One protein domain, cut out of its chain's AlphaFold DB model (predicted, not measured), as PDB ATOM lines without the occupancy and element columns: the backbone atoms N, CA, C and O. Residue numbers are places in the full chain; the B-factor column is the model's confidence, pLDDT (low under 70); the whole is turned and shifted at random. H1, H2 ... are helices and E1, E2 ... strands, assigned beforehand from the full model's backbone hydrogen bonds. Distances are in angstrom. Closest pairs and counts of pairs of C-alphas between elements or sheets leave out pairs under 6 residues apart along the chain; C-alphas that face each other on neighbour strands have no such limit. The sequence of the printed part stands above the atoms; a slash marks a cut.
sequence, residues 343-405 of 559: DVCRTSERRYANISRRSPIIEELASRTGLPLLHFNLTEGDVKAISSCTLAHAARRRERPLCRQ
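Overview. This is residues 343 to 405 of the 559 residues of the protein "IS1634 family transposase" of Atopobium sp. oral taxon 416 (UniProt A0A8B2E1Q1). A small antiparallel sheet, E1-E2-E3, with H2 over one face, makes one end; H1 and H3 meet at the other, and residues 397 to 405 trail off. The printed part has 63 residues, with three named helices and three named strands in chain order E1 E2 H1 E3 H2 H3, class mixed. It is only just compact, close to loose: radius of gyration of the C-alphas 12.5 A, spans 34 by 27 by 20 A.

Arrangement. E1, residues 344 to 348, and E2, residues 351 to 354, form a hairpin, with N 345 and O 353 at 2.8 A. E3, residues 377 to 379, is antiparallel to E2, with N 352 and O 378 at 2.9 A. H2, residues 380 to 387, is over E3, its height over the sheet 8.0 A. H1, residues 360 to 369, touches H3, residues 391 to 395; their closest C-alphas, Thr 369 and Ala 394, are 5.5 A apart. In H1, H2 and H3 every O i to N i+4 pair is within hydrogen-bond range.

Along the chain. E1 starts at C-alpha 344 (454.930, 455.855, 352.395) and spans 12.1 A, H1 14.2 A; H3 ends at C-alpha 395 (461.661, 433.760, 351.188).

Size, cuts and confidence. The printed part has no cut and no long link. Residues 397 to 405 have pLDDT under 70.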
ATOM      1  N   ASP A 343     455.525 452.912 356.128       90.75
ATOM      2  CA  ASP A 343     454.665 454.016 355.721       90.75
ATOM      3  C   ASP A 343     455.313 454.821 354.597       90.75
ATOM      4  O   ASP A 343     456.477 455.230 354.656       90.75
ATOM      5  N   VAL A 344     454.516 455.092 353.568       91.94
ATOM      6  CA  VAL A 344     454.930 455.855 352.395       91.94
ATOM      7  C   VAL A 344     453.909 456.957 352.137       91.94
ATOM      8  O   VAL A 344     452.710 456.701 352.034       91.94
ATOM      9  N   CYS A 345     454.384 458.193 352.009       93.31
ATOM     10  CA  CYS A 345     453.564 459.367 351.743       93.31
ATOM     11  C   CYS A 345     453.737 459.823 350.291       93.31
ATOM     12  O   CYS A 345     454.859 459.979 349.813       93.31
ATOM     13  N   ARG A 346     452.638 460.061 349.570       93.38
ATOM     14  CA  ARG A 346     452.699 460.630 348.216       93.38
ATOM     15  C   ARG A 346     452.990 462.127 348.309       93.38
ATOM     16  O   ARG A 346     452.181 462.872 348.851       93.38
ATOM     17  N   THR A 347     454.121 462.567 347.761       91.25
ATOM     18  CA  THR A 347     454.541 463.979 347.794       91.25
ATOM     19  C   THR A 347     454.168 464.730 346.517       91.25
ATOM     20  O   THR A 347     453.966 465.937 346.554       91.25
ATOM     21  N   SER A 348     454.072 464.037 345.378       89.62
ATOM     22  CA  SER A 348     453.583 464.590 344.107       89.62
ATOM     23  C   SER A 348     452.954 463.496 343.239       89.62
ATOM     24  O   SER A 348     452.865 462.340 343.658       89.62
ATOM     25  N   GLU A 349     452.510 463.815 342.018       83.12
ATOM     26  CA  GLU A 349     451.818 462.838 341.165       83.12
ATOM     27  C   GLU A 349     452.625 461.550 340.919       83.12
ATOM     28  O   GLU A 349     452.024 460.483 340.858       83.12
ATOM     29  N   ARG A 350     453.962 461.604 340.868       84.25
ATOM     30  CA  ARG A 350     454.814 460.419 340.617       84.25
ATOM     31  C   ARG A 350     455.923 460.195 341.649       84.25
ATOM     32  O   ARG A 350     456.803 459.363 341.423       84.25
ATOM     33  N   ARG A 351     455.923 460.945 342.756       90.81
ATOM     34  CA  ARG A 351     456.948 460.834 343.805       90.81
ATOM     35  C   ARG A 351     456.335 460.513 345.153       90.81
ATOM     36  O   ARG A 351     455.277 461.030 345.519       90.81
ATOM     37  N   TYR A 352     457.064 459.689 345.886       95.56
ATOM     38  CA  TYR A 352     456.703 459.215 347.202       95.56
ATOM     39  C   TYR A 352     457.884 459.398 348.156       95.56
ATOM     40  O   TYR A 352     459.038 459.226 347.765       95.56
ATOM     41  N   ALA A 353     457.590 459.738 349.405       94.25
ATOM     42  CA  ALA A 353     458.547 459.783 350.495       94.25
ATOM     43  C   ALA A 353     458.304 458.595 351.427       94.25
ATOM     44  O   ALA A 353     457.202 458.412 351.947       94.25
ATOM     45  N   ASN A 354     459.335 457.793 351.642       94.38
ATOM     46  CA  ASN A 354     459.362 456.774 352.675       94.38
ATOM     47  C   ASN A 354     459.584 457.451 354.029       94.38
ATOM     48  O   ASN A 354     460.640 458.036 354.273       94.38
ATOM     49  N   ILE A 355     458.578 457.378 354.894       94.12
ATOM     50  CA  ILE A 355     458.601 457.987 356.229       94.12
ATOM     51  C   ILE A 355     458.804 456.940 357.331       94.12
ATOM     52  O   ILE A 355     458.718 457.253 358.520       94.12
ATOM     53  N   SER A 356     459.112 455.699 356.950       92.50
ATOM     54  CA  SER A 356     459.407 454.625 357.886       92.50
ATOM     55  C   SER A 356     460.649 454.892 358.715       92.50
ATOM     56  O   SER A 356     461.695 455.326 358.228       92.50
ATOM     57  N   ARG A 357     460.572 454.515 359.992       91.25
ATOM     58  CA  ARG A 357     461.757 454.454 360.847       91.25
ATOM     59  C   ARG A 357     462.615 453.270 360.434       91.25
ATOM     60  O   ARG A 357     462.160 452.126 360.455       91.25
ATOM     61  N   ARG A 358     463.880 453.543 360.124       92.38
ATOM     62  CA  ARG A 358     464.881 452.506 359.877       92.38
ATOM     63  C   ARG A 358     464.956 451.556 361.077       92.38
ATOM     64  O   ARG A 358     465.068 451.999 362.217       92.38
ATOM     65  N   SER A 359     464.876 450.257 360.815       93.62
ATOM     66  CA  SER A 359     464.905 449.207 361.836       93.62
ATOM     67  C   SER A 359     465.629 447.963 361.309       93.62
ATOM     68  O   SER A 359     465.657 447.759 360.091       93.62
ATOM     69  N   PRO A 360     466.179 447.104 362.190       94.94
ATOM     70  CA  PRO A 360     466.914 445.909 361.765       94.94
ATOM     71  C   PRO A 360     466.104 444.967 360.860       94.94
ATOM     72  O   PRO A 360     466.648 444.359 359.942       94.94
ATOM     73  N   ILE A 361     464.787 444.876 361.071       94.62
ATOM     74  CA  ILE A 361     463.900 444.055 360.237       94.62
ATOM     75  C   ILE A 361     463.736 444.630 358.819       94.62
ATOM     76  O   ILE A 361     463.725 443.869 357.854       94.62
ATOM     77  N   ILE A 362     463.677 445.960 358.663       93.12
ATOM     78  CA  ILE A 362     463.627 446.614 357.343       93.12
ATOM     79  C   ILE A 362     464.952 446.415 356.599       93.12
ATOM     80  O   ILE A 362     464.943 446.152 355.399       93.12
ATOM     81  N   GLU A 363     466.084 446.500 357.298       93.69
ATOM     82  CA  GLU A 363     467.405 446.245 356.710       93.69
ATOM     83  C   GLU A 363     467.542 444.804 356.210       93.69
ATOM     84  O   GLU A 363     467.962 444.582 355.072       93.69
ATOM     85  N   GLU A 364     467.126 443.826 357.022       92.25
ATOM     86  CA  GLU A 364     467.119 442.414 356.630       92.25
ATOM     87  C   GLU A 364     466.219 442.190 355.403       92.25
ATOM     88  O   GLU A 364     466.620 441.515 354.451       92.25
ATOM     89  N   LEU A 365     465.021 442.786 355.376       91.38
ATOM     90  CA  LEU A 365     464.107 442.673 354.236       91.38
ATOM     91  C   LEU A 365     464.659 443.345 352.974       91.38
ATOM     92  O   LEU A 365     464.564 442.763 351.892       91.38
ATOM     93  N   ALA A 366     465.274 444.524 353.086       91.56
ATOM     94  CA  ALA A 366     465.896 445.225 351.959       91.56
ATOM     95  C   ALA A 366     467.060 444.413 351.369       91.56
ATOM     96  O   ALA A 366     467.205 444.283 350.146       91.56
ATOM     97  N   SER A 367     467.870 443.819 352.250       90.75
ATOM     98  CA  SER A 367     468.972 442.935 351.880       90.75
ATOM     99  C   SER A 367     468.466 441.711 351.112       90.75
ATOM    100  O   SER A 367     468.917 441.457 349.992       90.75
ATOM    101  N   ARG A 368     467.454 441.017 351.653       88.56
ATOM    102  CA  ARG A 368     466.877 439.795 351.068       88.56
ATOM    103  C   ARG A 368     466.159 440.011 349.745       88.56
ATOM    104  O   ARG A 368     466.341 439.225 348.820       88.56
ATOM    105  N   THR A 369     465.315 441.037 349.676       89.19
ATOM    106  CA  THR A 369     464.397 441.243 348.542       89.19
ATOM    107  C   THR A 369     465.034 442.027 347.403       89.19
ATOM    108  O   THR A 369     464.632 441.883 346.250       89.19
ATOM    109  N   GLY A 370     466.032 442.865 347.690       88.62
ATOM    110  CA  GLY A 370     466.521 443.824 346.701       88.62
ATOM    111  C   GLY A 370     465.787 445.164 346.706       88.62
ATOM    112  O   GLY A 370     466.213 446.066 345.991       88.62
ATOM    113  N   LEU A 371     464.694 445.294 347.463       91.81
ATOM    114  CA  LEU A 371     463.781 446.430 347.366       91.81
ATOM    115  C   LEU A 371     464.341 447.692 348.043       91.81
ATOM    116  O   LEU A 371     465.061 447.588 349.042       91.81
ATOM    117  N   PRO A 372     463.976 448.893 347.553       92.31
ATOM    118  CA  PRO A 372     464.482 450.172 348.051       92.31
ATOM    119  C   PRO A 372     463.828 450.609 349.378       92.31
ATOM    120  O   PRO A 372     463.503 451.775 349.570       92.31
ATOM    121  N   LEU A 373     463.656 449.693 350.338       92.38
ATOM    122  CA  LEU A 373     462.965 449.956 351.613       92.38
ATOM    123  C   LEU A 373     463.690 450.963 352.524       92.38
ATOM    124  O   LEU A 373     463.111 451.442 353.495       92.38
ATOM    125  N   LEU A 374     464.957 451.267 352.234       93.50
ATOM    126  CA  LEU A 374     465.776 452.235 352.971       93.50
ATOM    127  C   LEU A 374     465.880 453.592 352.260       93.50
ATOM    128  O   LEU A 374     466.497 454.513 352.791       93.50
ATOM    129  N   HIS A 375     465.328 453.722 351.051       93.62
ATOM    130  CA  HIS A 375     465.393 454.969 350.299       93.62
ATOM    131  C   HIS A 375     464.316 455.927 350.791       93.62
ATOM    132  O   HIS A 375     463.151 455.549 350.873       93.62
ATOM    133  N   PHE A 376     464.710 457.172 351.074       92.75
ATOM    134  CA  PHE A 376     463.770 458.233 351.434       92.75
ATOM    135  C   PHE A 376     462.869 458.609 350.254       92.75
ATOM    136  O   PHE A 376     461.662 458.717 350.415       92.75
ATOM    137  N   ASN A 377     463.438 458.768 349.057       93.94
ATOM    138  CA  ASN A 377     462.673 459.069 347.849       93.94
ATOM    139  C   ASN A 377     462.360 457.777 347.093       93.94
ATOM    140  O   ASN A 377     463.274 457.020 346.762       93.94
ATOM    141  N   LEU A 378     461.084 457.566 346.788       94.38
ATOM    142  CA  LEU A 378     460.569 456.419 346.052       94.38
ATOM    143  C   LEU A 378     459.819 456.884 344.801       94.38
ATOM    144  O   LEU A 378     459.087 457.881 344.811       94.38
ATOM    145  N   THR A 379     459.990 456.141 343.714       93.38
ATOM    146  CA  THR A 379     459.168 456.277 342.510       93.38
ATOM    147  C   THR A 379     457.864 455.490 342.656       93.38
ATOM    148  O   THR A 379     457.734 454.613 343.510       93.38
ATOM    149  N   GLU A 380     456.887 455.760 341.791       91.75
ATOM    150  CA  GLU A 380     455.673 454.936 341.707       91.75
ATOM    151  C   GLU A 380     455.984 453.455 341.418       91.75
ATOM    152  O   GLU A 380     455.353 452.562 341.987       91.75
ATOM    153  N   GLY A 381     457.006 453.191 340.594       91.62
ATOM    154  CA  GLY A 381     457.494 451.839 340.321       91.62
ATOM    155  C   GLY A 381     458.042 451.149 341.569       91.62
ATOM    156  O   GLY A 381     457.718 449.986 341.808       91.62
ATOM    157  N   ASP A 382     458.794 451.872 342.402       92.38
ATOM    158  CA  ASP A 382     459.324 451.342 343.664       92.38
ATOM    159  C   ASP A 382     458.200 450.983 344.633       92.38
ATOM    160  O   ASP A 382     458.193 449.891 345.197       92.38
ATOM    161  N   VAL A 383     457.209 451.866 344.792       91.31
ATOM    162  CA  VAL A 383     456.049 451.612 345.661       91.31
ATOM    163  C   VAL A 383     455.262 450.400 345.174       91.31
ATOM    164  O   VAL A 383     454.875 449.561 345.987       91.31
ATOM    165  N   LYS A 384     455.070 450.256 343.856       90.62
ATOM    166  CA  LYS A 384     454.414 449.082 343.269       90.62
ATOM    167  C   LYS A 384     455.228 447.803 343.479       90.62
ATOM    168  O   LYS A 384     454.654 446.760 343.779       90.62
ATOM    169  N   ALA A 385     456.552 447.862 343.356       90.00
ATOM    170  CA  ALA A 385     457.428 446.719 343.617       90.00
ATOM    171  C   ALA A 385     457.402 446.305 345.098       90.00
ATOM    172  O   ALA A 385     457.357 445.116 345.407       90.00
ATOM    173  N   ILE A 386     457.369 447.280 346.012       90.88
ATOM    174  CA  ILE A 386     457.255 447.038 347.454       90.88
ATOM    175  C   ILE A 386     455.898 446.412 347.790       90.88
ATOM    176  O   ILE A 386     455.855 445.389 348.469       90.88
ATOM    177  N   SER A 387     454.795 446.974 347.288       87.81
ATOM    178  CA  SER A 387     453.440 446.503 347.606       87.81
ATOM    179  C   SER A 387     453.073 445.169 346.951       87.81
ATOM    180  O   SER A 387     452.253 444.430 347.490       87.81
ATOM    181  N   SER A 388     453.692 444.828 345.818       88.69
ATOM    182  CA  SER A 388     453.515 443.531 345.149       88.69
ATOM    183  C   SER A 388     454.457 442.436 345.664       88.69
ATOM    184  O   SER A 388     454.342 441.279 345.249       88.69
ATOM    185  N   CYS A 389     455.375 442.761 346.581       85.94
ATOM    186  CA  CYS A 389     456.290 441.784 347.152       85.94
ATOM    187  C   CYS A 389     455.528 440.751 347.989       85.94
ATOM    188  O   CYS A 389     454.975 441.054 349.045       85.94
ATOM    189  N   THR A 390     455.540 439.496 347.544       85.62
ATOM    190  CA  THR A 390     454.896 438.399 348.278       85.62
ATOM    191  C   THR A 390     455.856 437.749 349.277       85.62
ATOM    192  O   THR A 390     457.078 437.827 349.135       85.62
ATOM    193  N   LEU A 391     455.310 437.028 350.262       80.31
ATOM    194  CA  LEU A 391     456.112 436.231 351.202       80.31
ATOM    195  C   LEU A 391     457.018 435.224 350.481       80.31
ATOM    196  O   LEU A 391     458.161 435.032 350.885       80.31
ATOM    197  N   ALA A 392     456.539 434.616 349.392       78.44
ATOM    198  CA  ALA A 392     457.331 433.686 348.591       78.44
ATOM    199  C   ALA A 392     458.530 434.380 347.920       78.44
ATOM    200  O   ALA A 392     459.624 433.821 347.900       78.44
ATOM    201  N   HIS A 393     458.354 435.611 347.425       79.56
ATOM    202  CA  HIS A 393     459.468 436.406 346.905       79.56
ATOM    203  C   HIS A 393     460.478 436.746 348.005       79.56
ATOM    204  O   HIS A 393     461.676 436.611 347.785       79.56
ATOM    205  N   ALA A 394     460.011 437.125 349.199       76.31
ATOM    206  CA  ALA A 394     460.886 437.441 350.329       76.31
ATOM    207  C   ALA A 394     461.632 436.215 350.891       76.31
ATOM    208  O   ALA A 394     462.744 436.350 351.406       76.31
ATOM    209  N   ALA A 395     461.040 435.021 350.784       78.31
ATOM    210  CA  ALA A 395     461.661 433.760 351.188       78.31
ATOM    211  C   ALA A 395     462.789 433.327 350.239       78.31
ATOM    212  O   ALA A 395     463.789 432.759 350.682       78.31
ATOM    213  N   ARG A 396     462.659 433.612 348.937       73.94
ATOM    214  CA  ARG A 396     463.700 433.345 347.936       73.94
ATOM    215  C   ARG A 396     464.831 434.353 348.125       73.94
ATOM    216  O   ARG A 396     464.773 435.471 347.622       73.94
ATOM    217  N   ARG A 397     465.860 433.972 348.884       60.69
ATOM    218  CA  ARG A 397     467.052 434.802 349.100       60.69
ATOM    219  C   ARG A 397     467.634 435.185 347.735       60.69
ATOM    220  O   ARG A 397     468.135 434.317 347.027       60.69
ATOM    221  N   ARG A 398     467.603 436.471 347.360       51.09
ATOM    222  CA  ARG A 398     468.505 436.948 346.306       51.09
ATOM    223  C   ARG A 398     469.905 436.878 346.891       51.09
ATOM    224  O   ARG A 398     470.255 437.675 347.759       51.09
ATOM    225  N   GLU A 399     470.704 435.919 346.446       39.41
ATOM    226  CA  GLU A 399     472.150 436.052 346.563       39.41
ATOM    227  C   GLU A 399     472.537 437.276 345.732       39.41
ATOM    228  O   GLU A 399     472.641 437.215 344.509       39.41
ATOM    229  N   ARG A 400     472.664 438.442 346.375       39.19
ATOM    230  CA  ARG A 400     473.401 439.526 345.736       39.19
ATOM    231  C   ARG A 400     474.869 439.101 345.726       39.19
ATOM    232  O   ARG A 400     475.367 438.699 346.782       39.19
ATOM    233  N   PRO A 401     475.577 439.225 344.593       35.53
ATOM    234  CA  PRO A 401     477.026 439.184 344.634       35.53
ATOM    235  C   PRO A 401     477.490 440.254 345.625       35.53
ATOM    236  O   PRO A 401     476.980 441.378 345.606       35.53
ATOM    237  N   LEU A 402     478.406 439.881 346.522       38.31
ATOM    238  CA  LEU A 402     479.005 440.800 347.488       38.31
ATOM    239  C   LEU A 402     479.426 442.086 346.770       38.31
ATOM    240  O   LEU A 402     480.145 442.045 345.769       38.31
ATOM    241  N   CYS A 403     479.000 443.235 347.293       43.78
ATOM    242  CA  CYS A 403     479.522 444.516 346.839       43.78
ATOM    243  C   CYS A 403     481.058 444.508 346.982       43.78
ATOM    244  O   CYS A 403     481.592 443.969 347.951       43.78
ATOM    245  N   ARG A 404     481.796 445.132 346.050       36.34
ATOM    246  CA  ARG A 404     483.277 445.177 346.065       36.34
ATOM    247  C   ARG A 404     483.857 445.673 347.400       36.34
ATOM    248  O   ARG A 404     484.938 445.234 347.789       36.34
ATOM    249  N   GLN A 405     483.153 446.564 348.102       41.06
ATOM    250  CA  GLN A 405     483.526 447.027 349.446       41.06
ATOM    251  C   GLN A 405     483.341 445.943 350.515       41.06
ATOM    252  O   GLN A 405     484.232 445.748 351.336       41.06
TER     253      GLN A 405